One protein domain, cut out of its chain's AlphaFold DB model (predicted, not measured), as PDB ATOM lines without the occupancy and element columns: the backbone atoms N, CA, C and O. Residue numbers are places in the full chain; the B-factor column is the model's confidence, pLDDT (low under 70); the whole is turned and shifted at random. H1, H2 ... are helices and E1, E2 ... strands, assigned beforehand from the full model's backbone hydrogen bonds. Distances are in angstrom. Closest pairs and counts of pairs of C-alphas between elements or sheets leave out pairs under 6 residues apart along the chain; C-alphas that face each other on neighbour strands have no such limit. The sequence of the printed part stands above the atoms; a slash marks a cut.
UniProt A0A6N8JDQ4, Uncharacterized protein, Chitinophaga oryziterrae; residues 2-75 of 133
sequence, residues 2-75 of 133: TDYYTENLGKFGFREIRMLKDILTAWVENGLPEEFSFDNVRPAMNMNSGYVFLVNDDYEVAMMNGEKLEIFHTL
ATOM      1  N   THR A   2      -8.450 -22.207  30.619       55.66
ATOM      2  CA  THR A   2      -9.470 -21.440  31.333       55.66
ATOM      3  C   THR A   2     -10.538 -22.441  31.745       55.66
ATOM      4  O   THR A   2     -11.066 -23.135  30.882       55.66
ATOM      5  N   ASP A   3     -10.793 -22.577  33.045       78.56
ATOM      6  CA  ASP A   3     -11.929 -23.363  33.524       78.56
ATOM      7  C   ASP A   3     -13.197 -22.615  33.092       78.56
ATOM      8  O   ASP A   3     -13.487 -21.541  33.617       78.56
ATOM      9  N   TYR A   4     -13.920 -23.140  32.101       88.31
ATOM     10  CA  TYR A   4     -15.184 -22.556  31.632       88.31
ATOM     11  C   TYR A   4     -16.356 -22.869  32.574       88.31
ATOM     12  O   TYR A   4     -17.387 -22.201  32.527       88.31
ATOM     13  N   TYR A   5     -16.177 -23.843  33.466       92.62
ATOM     14  CA  TYR A   5     -17.154 -24.250  34.467       92.62
ATOM     15  C   TYR A   5     -16.461 -24.615  35.788       92.62
ATOM     16  O   TYR A   5     -15.253 -24.865  35.826       92.62
ATOM     17  N   THR A   6     -17.210 -24.631  36.889       95.62
ATOM     18  CA  THR A   6     -16.716 -25.103  38.188       95.62
ATOM     19  C   THR A   6     -17.834 -25.692  39.041       95.62
ATOM     20  O   THR A   6     -18.912 -25.117  39.136       95.62
ATOM     21  N   GLU A   7     -17.526 -26.776  39.750       96.38
ATOM     22  CA  GLU A   7     -18.368 -27.362  40.812       96.38
ATOM     23  C   GLU A   7     -17.874 -26.964  42.220       96.38
ATOM     24  O   GLU A   7     -18.479 -27.266  43.247       96.38
ATOM     25  N   ASN A   8     -16.741 -26.255  42.302       96.50
ATOM     26  CA  ASN A   8     -16.201 -25.775  43.569       96.50
ATOM     27  C   ASN A   8     -16.992 -24.559  44.078       96.50
ATOM     28  O   ASN A   8     -16.741 -23.432  43.646       96.50
ATOM     29  N   LEU A   9     -17.872 -24.781  45.059       97.00
ATOM     30  CA  LEU A   9     -18.657 -23.735  45.731       97.00
ATOM     31  C   LEU A   9     -17.813 -22.594  46.318       97.00
ATOM     32  O   LEU A   9     -18.284 -21.465  46.403       97.00
ATOM     33  N   GLY A  10     -16.549 -22.835  46.678       97.19
ATOM     34  CA  GLY A  10     -15.640 -21.785  47.150       97.19
ATOM     35  C   GLY A  10     -15.269 -20.751  46.079       97.19
ATOM     36  O   GLY A  10     -14.755 -19.688  46.421       97.19
ATOM     37  N   LYS A  11     -15.523 -21.044  44.796       96.38
ATOM     38  CA  LYS A  11     -15.367 -20.096  43.682       96.38
ATOM     39  C   LYS A  11     -16.643 -19.286  43.397       96.38
ATOM     40  O   LYS A  11     -16.586 -18.373  42.580       96.38
ATOM     41  N   PHE A  12     -17.772 -19.596  44.038       98.00
ATOM     42  CA  PHE A  12     -19.037 -18.901  43.798       98.00
ATOM     43  C   PHE A  12     -19.037 -17.562  44.540       98.00
ATOM     44  O   PHE A  12     -18.676 -17.480  45.717       98.00
ATOM     45  N   GLY A  13     -19.475 -16.500  43.866       97.31
ATOM     46  CA  GLY A  13     -19.747 -15.221  44.507       97.31
ATOM     47  C   GLY A  13     -21.090 -15.227  45.242       97.31
ATOM     48  O   GLY A  13     -21.907 -16.139  45.115       97.31
ATOM     49  N   PHE A  14     -21.374 -14.167  46.005       98.12
ATOM     50  CA  PHE A  14     -22.658 -14.050  46.713       98.12
ATOM     51  C   PHE A  14     -23.871 -14.018  45.777       98.12
ATOM     52  O   PHE A  14     -24.968 -14.371  46.203       98.12
ATOM     53  N   ARG A  15     -23.708 -13.563  44.527       97.81
ATOM     54  CA  ARG A  15     -24.786 -13.591  43.532       97.81
ATOM     55  C   ARG A  15     -25.104 -15.034  43.151       97.81
ATOM     56  O   ARG A  15     -26.259 -15.430  43.210       97.81
ATOM     57  N   GLU A  16     -24.082 -15.817  42.861       98.38
ATOM     58  CA  GLU A  16     -24.200 -17.201  42.416       98.38
ATOM     59  C   GLU A  16     -24.670 -18.115  43.554       98.38
ATOM     60  O   GLU A  16     -25.521 -18.974  43.351       98.38
ATOM     61  N   ILE A  17     -24.258 -17.845  44.797       98.44
ATOM     62  CA  ILE A  17     -24.843 -18.500  45.977       98.44
ATOM     63  C   ILE A  17     -26.342 -18.192  46.129       98.44
ATOM     64  O   ILE A  17     -27.099 -19.067  46.547       98.44
ATOM     65  N   ARG A  18     -26.813 -16.981  45.788       98.44
ATOM     66  CA  ARG A  18     -28.261 -16.688  45.798       98.44
ATOM     67  C   ARG A  18     -29.000 -17.469  44.718       98.44
ATOM     68  O   ARG A  18     -30.040 -18.026  45.036       98.44
ATOM     69  N   MET A  19     -28.431 -17.569  43.518       98.56
ATOM     70  CA  MET A  19     -29.003 -18.372  42.432       98.56
ATOM     71  C   MET A  19     -29.084 -19.851  42.821       98.56
ATOM     72  O   MET A  19     -30.130 -20.466  42.658       98.56
ATOM     73  N   LEU A  20     -28.030 -20.401  43.439       98.56
ATOM     74  CA  LEU A  20     -28.071 -21.756  43.989       98.56
ATOM     75  C   LEU A  20     -29.166 -21.904  45.052       98.56
ATOM     76  O   LEU A  20     -29.876 -22.901  45.078       98.56
ATOM     77  N   LYS A  21     -29.321 -20.915  45.937       98.50
ATOM     78  CA  LYS A  21     -30.378 -20.923  46.954       98.50
ATOM     79  C   LYS A  21     -31.771 -20.919  46.306       98.50
ATOM     80  O   LYS A  21     -32.644 -21.623  46.801       98.50
ATOM     81  N   ASP A  22     -31.977 -20.176  45.220       98.50
ATOM     82  CA  ASP A  22     -33.245 -20.168  44.476       98.50
ATOM     83  C   ASP A  22     -33.520 -21.540  43.824       98.50
ATOM     84  O   ASP A  22     -34.602 -22.087  44.020       98.50
ATOM     85  N   ILE A  23     -32.512 -22.168  43.201       98.56
ATOM     86  CA  ILE A  23     -32.589 -23.547  42.674       98.56
ATOM     87  C   ILE A  23     -32.970 -24.552  43.764       98.56
ATOM     88  O   ILE A  23     -33.892 -25.344  43.596       98.56
ATOM     89  N   LEU A  24     -32.271 -24.526  44.903       98.38
ATOM     90  CA  LEU A  24     -32.536 -25.455  46.004       98.38
ATOM     91  C   LEU A  24     -33.922 -25.232  46.618       98.38
ATOM     92  O   LEU A  24     -34.537 -26.181  47.092       98.38
ATOM     93  N   THR A  25     -34.413 -23.991  46.608       98.44
ATOM     94  CA  THR A  25     -35.772 -23.673  47.065       98.44
ATOM     95  C   THR A  25     -36.796 -24.272  46.106       98.44
ATOM     96  O   THR A  25     -37.668 -25.011  46.553       98.44
ATOM     97  N   ALA A  26     -36.635 -24.048  44.799       98.19
ATOM     98  CA  ALA A  26     -37.509 -24.615  43.777       98.19
ATOM     99  C   ALA A  26     -37.535 -26.149  43.829       98.19
ATOM    100  O   ALA A  26     -38.613 -26.737  43.780       98.19
ATOM    101  N   TRP A  27     -36.379 -26.792  44.030       97.62
ATOM    102  CA  TRP A  27     -36.309 -28.241  44.226       97.62
ATOM    103  C   TRP A  27     -37.103 -28.684  45.464       97.62
ATOM    104  O   TRP A  27     -37.923 -29.595  45.379       97.62
ATOM    105  N   VAL A  28     -36.917 -28.045  46.620       97.81
ATOM    106  CA  VAL A  28     -37.661 -28.417  47.838       97.81
ATOM    107  C   VAL A  28     -39.173 -28.241  47.667       97.81
ATOM    108  O   VAL A  28     -39.938 -29.052  48.186       97.81
ATOM    109  N   GLU A  29     -39.603 -27.188  46.974       97.44
ATOM    110  CA  GLU A  29     -41.019 -26.840  46.834       97.44
ATOM    111  C   GLU A  29     -41.736 -27.644  45.741       97.44
ATOM    112  O   GLU A  29     -42.881 -28.046  45.950       97.44
ATOM    113  N   ASN A  30     -41.073 -27.907  44.612       95.69
ATOM    114  CA  ASN A  30     -41.702 -28.463  43.408       95.69
ATOM    115  C   ASN A  30     -41.078 -29.780  42.918       95.69
ATOM    116  O   ASN A  30     -41.671 -30.445  42.073       95.69
ATOM    117  N   GLY A  31     -39.923 -30.187  43.449       94.94
ATOM    118  CA  GLY A  31     -39.139 -31.308  42.924       94.94
ATOM    119  C   GLY A  31     -38.118 -30.888  41.858       94.94
ATOM    120  O   GLY A  31     -38.009 -29.714  41.506       94.94
ATOM    121  N   LEU A  32     -37.330 -31.858  41.388       95.12
ATOM    122  CA  LEU A  32     -36.543 -31.714  40.155       95.12
ATOM    123  C   LEU A  32     -37.447 -32.002  38.942       95.12
ATOM    124  O   LEU A  32     -38.470 -32.667  39.130       95.12
ATOM    125  N   PRO A  33     -37.072 -31.544  37.732       94.31
ATOM    126  CA  PRO A  33     -37.717 -31.986  36.495       94.31
ATOM    127  C   PRO A  33     -37.782 -33.518  36.430       94.31
ATOM    128  O   PRO A  33     -36.868 -34.189  36.911       94.31
ATOM    129  N   GLU A  34     -38.864 -34.072  35.881       90.81
ATOM    130  CA  GLU A  34     -39.114 -35.524  35.873       90.81
ATOM    131  C   GLU A  34     -38.046 -36.281  35.075       90.81
ATOM    132  O   GLU A  34     -37.628 -37.375  35.449       90.81
ATOM    133  N   GLU A  35     -37.571 -35.648  34.011       90.31
ATOM    134  CA  GLU A  35     -36.512 -36.109  33.133       90.31
ATOM    135  C   GLU A  35     -35.112 -36.037  33.763       90.31
ATOM    136  O   GLU A  35     -34.204 -36.680  33.257       90.31
ATOM    137  N   PHE A  36     -34.919 -35.297  34.864       95.75
ATOM    138  CA  PHE A  36     -33.594 -35.076  35.443       95.75
ATOM    139  C   PHE A  36     -33.173 -36.214  36.385       95.75
ATOM    140  O   PHE A  36     -33.778 -36.452  37.438       95.75
ATOM    141  N   SER A  37     -32.064 -36.875  36.060       95.25
ATOM    142  CA  SER A  37     -31.483 -37.962  36.847       95.25
ATOM    143  C   SER A  37     -30.944 -37.487  38.204       95.25
ATOM    144  O   SER A  37     -30.261 -36.467  38.333       95.25
ATOM    145  N   PHE A  38     -31.226 -38.272  39.250       95.19
ATOM    146  CA  PHE A  38     -30.787 -38.009  40.628       95.19
ATOM    147  C   PHE A  38     -29.370 -38.521  40.919       95.19
ATOM    148  O   PHE A  38     -28.870 -38.369  42.042       95.19
ATOM    149  N   ASP A  39     -28.714 -39.132  39.937       96.50
ATOM    150  CA  ASP A  39     -27.404 -39.724  40.132       96.50
ATOM    151  C   ASP A  39     -26.336 -38.638  40.259       96.50
ATOM    152  O   ASP A  39     -25.990 -37.923  39.321       96.50
ATOM    153  N   ASN A  40     -25.806 -38.522  41.479       96.81
ATOM    154  CA  ASN A  40     -24.693 -37.639  41.809       96.81
ATOM    155  C   ASN A  40     -24.973 -36.165  41.444       96.81
ATOM    156  O   ASN A  40     -24.153 -35.500  40.820       96.81
ATOM    157  N   VAL A  41     -26.126 -35.636  41.861       97.81
ATOM    158  CA  VAL A  41     -26.498 -34.230  41.625       97.81
ATOM    159  C   VAL A  41     -25.530 -33.263  42.316       97.81
ATOM    160  O   VAL A  41     -25.309 -33.338  43.530       97.81
ATOM    161  N   ARG A  42     -24.970 -32.316  41.557       97.88
ATOM    162  CA  ARG A  42     -23.968 -31.342  42.021       97.88
ATOM    163  C   ARG A  42     -24.287 -29.938  41.503       97.88
ATOM    164  O   ARG A  42     -24.683 -29.789  40.351       97.88
ATOM    165  N   PRO A  43     -24.084 -28.884  42.309       97.94
ATOM    166  CA  PRO A  43     -24.167 -27.520  41.814       97.94
ATOM    167  C   PRO A  43     -22.935 -27.171  40.974       97.94
ATOM    168  O   PRO A  43     -21.798 -27.416  41.380       97.94
ATOM    169  N   ALA A  44     -23.163 -26.517  39.843       97.81
ATOM    170  CA  ALA A  44     -22.130 -26.024  38.951       97.81
ATOM    171  C   ALA A  44     -22.401 -24.569  38.554       97.81
ATOM    172  O   ALA A  44     -23.511 -24.052  38.681       97.81
ATOM    173  N   MET A  45     -21.350 -23.887  38.112       97.38
ATOM    174  CA  MET A  45     -21.420 -22.516  37.623       97.38
ATOM    175  C   MET A  45     -20.612 -22.380  36.339       97.38
ATOM    176  O   MET A  45     -19.443 -22.776  36.292       97.38
ATOM    177  N   ASN A  46     -21.205 -21.753  35.327       95.88
ATOM    178  CA  ASN A  46     -20.488 -21.324  34.134       95.88
ATOM    179  C   ASN A  46     -19.641 -20.096  34.493       95.88
ATOM    180  O   ASN A  46     -20.166 -19.066  34.905       95.88
ATOM    181  N   MET A  47     -18.322 -20.192  34.351       94.94
ATOM    182  CA  MET A  47     -17.385 -19.145  34.779       94.94
ATOM    183  C   MET A  47     -17.412 -17.898  33.882       94.94
ATOM    184  O   MET A  47     -16.934 -16.845  34.304       94.94
ATOM    185  N   ASN A  48     -17.962 -17.994  32.667       93.25
ATOM    186  CA  ASN A  48     -18.065 -16.867  31.739       93.25
ATOM    187  C   ASN A  48     -19.311 -16.010  32.010       93.25
ATOM    188  O   ASN A  48     -19.232 -14.786  31.963       93.25
ATOM    189  N   SER A  49     -20.454 -16.645  32.284       93.44
ATOM    190  CA  SER A  49     -21.740 -15.963  32.509       93.44
ATOM    191  C   SER A  49     -22.100 -15.813  33.995       93.44
ATOM    192  O   SER A  49     -22.887 -14.948  34.389       93.44
ATOM    193  N   GLY A  50     -21.525 -16.664  34.844       95.44
ATOM    194  CA  GLY A  50     -21.888 -16.824  36.248       95.44
ATOM    195  C   GLY A  50     -23.298 -17.383  36.452       95.44
ATOM    196  O   GLY A  50     -23.857 -17.208  37.531       95.44
ATOM    197  N   TYR A  51     -23.901 -18.010  35.434       97.00
ATOM    198  CA  TYR A  51     -25.117 -18.797  35.637       97.00
ATOM    199  C   TYR A  51     -24.803 -20.039  36.462       97.00
ATOM    200  O   TYR A  51     -23.759 -20.669  36.279       97.00
ATOM    201  N   VAL A  52     -25.716 -20.357  37.375       98.19
ATOM    202  CA  VAL A  52     -25.642 -21.506  38.274       98.19
ATOM    203  C   VAL A  52     -26.727 -22.491  37.891       98.19
ATOM    204  O   VAL A  52     -27.832 -22.079  37.546       98.19
ATOM    205  N   PHE A  53     -26.392 -23.769  37.965       98.25
ATOM    206  CA  PHE A  53     -27.237 -24.877  37.554       98.25
ATOM    207  C   PHE A  53     -26.876 -26.138  38.346       98.25
ATOM    208  O   PHE A  53     -25.849 -26.183  39.030       98.25
ATOM    209  N   LEU A  54     -27.735 -27.147  38.291       98.50
ATOM    210  CA  LEU A  54     -27.437 -28.499  38.747       98.50
ATOM    211  C   LEU A  54     -26.961 -29.329  37.563       98.50
ATOM    212  O   LEU A  54     -27.474 -29.171  36.459       98.50
ATOM    213  N   VAL A  55     -26.005 -30.211  37.827       97.62
ATOM    214  CA  VAL A  55     -25.562 -31.262  36.912       97.62
ATOM    215  C   VAL A  55     -25.614 -32.613  37.601       97.62
ATOM    216  O   VAL A  55     -25.561 -32.684  38.830       97.62
ATOM    217  N   ASN A  56     -25.669 -33.675  36.815       97.31
ATOM    218  CA  ASN A  56     -25.596 -35.056  37.274       97.31
ATOM    219  C   ASN A  56     -24.542 -35.832  36.465       97.31
ATOM    220  O   ASN A  56     -23.708 -35.238  35.773       97.31
ATOM    221  N   ASP A  57     -24.511 -37.153  36.617       96.69
ATOM    222  CA  ASP A  57     -23.576 -38.010  35.878       96.69
ATOM    223  C   ASP A  57     -23.968 -38.212  34.401       96.69
ATOM    224  O   ASP A  57     -23.105 -38.563  33.595       96.69
ATOM    225  N   ASP A  58     -25.214 -37.896  34.036       95.06
ATOM    226  CA  ASP A  58     -25.741 -37.940  32.664       95.06
ATOM    227  C   ASP A  58     -25.521 -36.623  31.893       95.06
ATOM    228  O   ASP A  58     -25.941 -36.484  30.748       95.06
ATOM    229  N   TYR A  59     -24.796 -35.669  32.493       92.81
ATOM    230  CA  TYR A  59     -24.509 -34.337  31.938       92.81
ATOM    231  C   TYR A  59     -25.746 -33.467  31.683       92.81
ATOM    232  O   TYR A  59     -25.656 -32.465  30.972       92.81
ATOM    233  N   GLU A  60     -26.877 -33.798  32.297       96.44
ATOM    234  CA  GLU A  60     -28.075 -32.970  32.227       96.44
ATOM    235  C   GLU A  60     -27.865 -31.677  33.014       96.44
ATOM    236  O   GLU A  60     -27.131 -31.637  34.007       96.44
ATOM    237  N   VAL A  61     -28.525 -30.605  32.580       97.44
ATOM    238  CA  VAL A  61     -28.427 -29.285  33.203       97.44
ATOM    239  C   VAL A  61     -29.813 -28.861  33.654       97.44
ATOM    240  O   VAL A  61     -30.687 -28.660  32.822       97.44
ATOM    241  N   ALA A  62     -30.012 -28.672  34.959       98.19
ATOM    242  CA  ALA A  62     -31.237 -28.073  35.489       98.19
ATOM    243  C   ALA A  62     -30.953 -26.678  36.052       98.19
ATOM    244  O   ALA A  62     -30.068 -26.499  36.895       98.19
ATOM    245  N   MET A  63     -31.700 -25.669  35.607       97.69
ATOM    246  CA  MET A  63     -31.512 -24.283  36.042       97.69
ATOM    247  C   MET A  63     -32.818 -23.495  36.096       97.69
ATOM    248  O   MET A  63     -33.846 -23.923  35.579       97.69
ATOM    249  N   MET A  64     -32.790 -22.346  36.777       98.00
ATOM    250  CA  MET A  64     -33.986 -21.515  36.919       98.00
ATOM    251  C   MET A  64     -34.372 -20.869  35.584       98.00
ATOM    252  O   MET A  64     -33.613 -20.049  35.064       98.00
ATOM    253  N   ASN A  65     -35.577 -21.168  35.107       96.38
ATOM    254  CA  ASN A  65     -36.305 -20.435  34.079       96.38
ATOM    255  C   ASN A  65     -37.380 -19.565  34.751       96.38
ATOM    256  O   ASN A  65     -38.465 -20.028  35.117       96.38
ATOM    257  N   GLY A  66     -37.048 -18.300  35.020       94.69
ATOM    258  CA  GLY A  66     -37.898 -17.431  35.834       94.69
ATOM    259  C   GLY A  66     -38.100 -17.996  37.246       94.69
ATOM    260  O   GLY A  66     -37.184 -17.964  38.065       94.69
ATOM    261  N   GLU A  67     -39.306 -18.491  37.533       93.88
ATOM    262  CA  GLU A  67     -39.683 -19.066  38.836       93.88
ATOM    263  C   GLU A  67     -39.636 -20.604  38.869       93.88
ATOM    264  O   GLU A  67     -39.817 -21.198  39.931       93.88
ATOM    265  N   LYS A  68     -39.387 -21.261  37.730       95.38
ATOM    266  CA  LYS A  68     -39.379 -22.722  37.615       95.38
ATOM    267  C   LYS A  68     -37.964 -23.263  37.490       95.38
ATOM    268  O   LYS A  68     -37.100 -22.610  36.917       95.38
ATOM    269  N   LEU A  69     -37.738 -24.458  38.023       97.56
ATOM    270  CA  LEU A  69     -36.525 -25.229  37.776       97.56
ATOM    271  C   LEU A  69     -36.808 -26.176  36.609       97.56
ATOM    272  O   LEU A  69     -37.687 -27.023  36.729       97.56
ATOM    273  N   GLU A  70     -36.097 -26.004  35.498       97.56
ATOM    274  CA  GLU A  70     -36.335 -26.723  34.238       97.56
ATOM    275  C   GLU A  70     -35.011 -27.254  33.673       97.56
ATOM    276  O   GLU A  70     -33.936 -26.762  34.046       97.56
ATOM    277  N   ILE A  71     -35.077 -28.253  32.785       97.62
ATOM    278  CA  ILE A  71     -33.904 -28.684  32.023       97.62
ATOM    279  C   ILE A  71     -33.543 -27.631  30.974       97.62
ATOM    280  O   ILE A  71     -34.390 -27.090  30.266       97.62
ATOM    281  N   PHE A  72     -32.247 -27.355  30.884       97.62
ATOM    282  CA  PHE A  72     -31.636 -26.603  29.805       97.62
ATOM    283  C   PHE A  72     -31.061 -27.595  28.796       97.62
ATOM    284  O   PHE A  72     -30.165 -28.377  29.117       97.62
ATOM    285  N   HIS A  73     -31.623 -27.592  27.594       97.25
ATOM    286  CA  HIS A  73     -31.322 -28.559  26.552       97.25
ATOM    287  C   HIS A  73     -30.218 -28.050  25.628       97.25
ATOM    288  O   HIS A  73     -30.078 -26.847  25.421       97.25
ATOM    289  N   THR A  74     -29.497 -28.990  25.022       96.31
ATOM    290  CA  THR A  74     -28.626 -28.756  23.867       96.31
ATOM    291  C   THR A  74     -29.095 -29.680  22.751       96.31
ATOM    292  O   THR A  74     -29.128 -30.898  22.943       96.31
ATOM    293  N   LEU A  75     -29.465 -29.115  21.603       96.56
ATOM    294  CA  LEU A  75     -29.909 -29.890  20.450       96.56
ATOM    295  C   LEU A  75     -28.742 -30.733  19.900       96.56
ATOM    296  O   LEU A  75     -27.641 -30.204  19.718       96.56
TER     297      LEU A  75
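What this domain is: This is residues 2 to 75 of the 133 residues of an uncharacterized protein of Chitinophaga oryziterrae (UniProt A0A6N8JDQ4). One strongly twisted sheet of four strands has a single long helix, H1, packed slantwise over one face, with its C-alphas coming near each of the four strands. A stretch with no named element, residues 2 to 13, leads into the helix, and its residues 5 to 6 pair briefly with the edge strand E1. The printed part has 74 residues, with one named helix and four named strands in the order H1, E1, E2, E3, E4; the sheet runs E1, E2, E3, E4, antiparallel throughout, and the class is mixed, helices and strands. The whole is compact, with a radius of gyration of the C-alphas of 11.6 A, and spans 32 by 24 by 22 A.

How they stand to each other: Start at Thr 2 and look at residues 5 to 6, which pair antiparallel with residues 45 to 46 of E1, residues 42 to 46. Next comes H1, residues 14 to 30, where every O i to N i+4 pair is within hydrogen-bond range. H1 is on the sheet at a height of 8.4 A, in two layers, a helix on one face of a sheet. It lies over E2, residues 52 to 55, and only just over E3, residues 61 to 65, on which 3 of its C-alphas fall. On the local plane H1 and E2 stand at 50 degrees, slantwise; their closest C-alphas are those of Glu 16 and Val 52, 6.1 A apart. The closest C-alphas of H1 and E4, residues 68 to 74, are those of Ala 26 and Leu 69, 6.1 A apart. The strands form a meander, each the antiparallel neighbour of the one before, and each successive pair is a hairpin. Between E1 and E2 find N 44 and O 53 at 2.8 A; between E2 and E3, N 54 and O 62 at 2.8 A; between E3 and E4, N 65 and O 68 at 2.8 A. The edge strands E1 and E4 are apart.

Where its parts are: Find C-alpha 14 at (-22.658, -14.050, 46.713); from there H1 runs 24.1 A to C-alpha 30 at (-41.702, -28.463, 43.408). E1 covers 13.2 A, E2 9.9 A and E3 11.9 A. E4, the longest strand, runs 18.5 A to C-alpha 74 at (-28.626, -28.756, 23.867).

The domain as a whole: The two C-alphas farthest apart are those of Thr 2 and Glu 29, 35.6 A. The printed part has no cut. The link from H1 to E1 is long, with 11 residues, and the links between successive strands are tight. The mean pLDDT of the printed part is 95.7, and residue 2 is the one printed residue under 70.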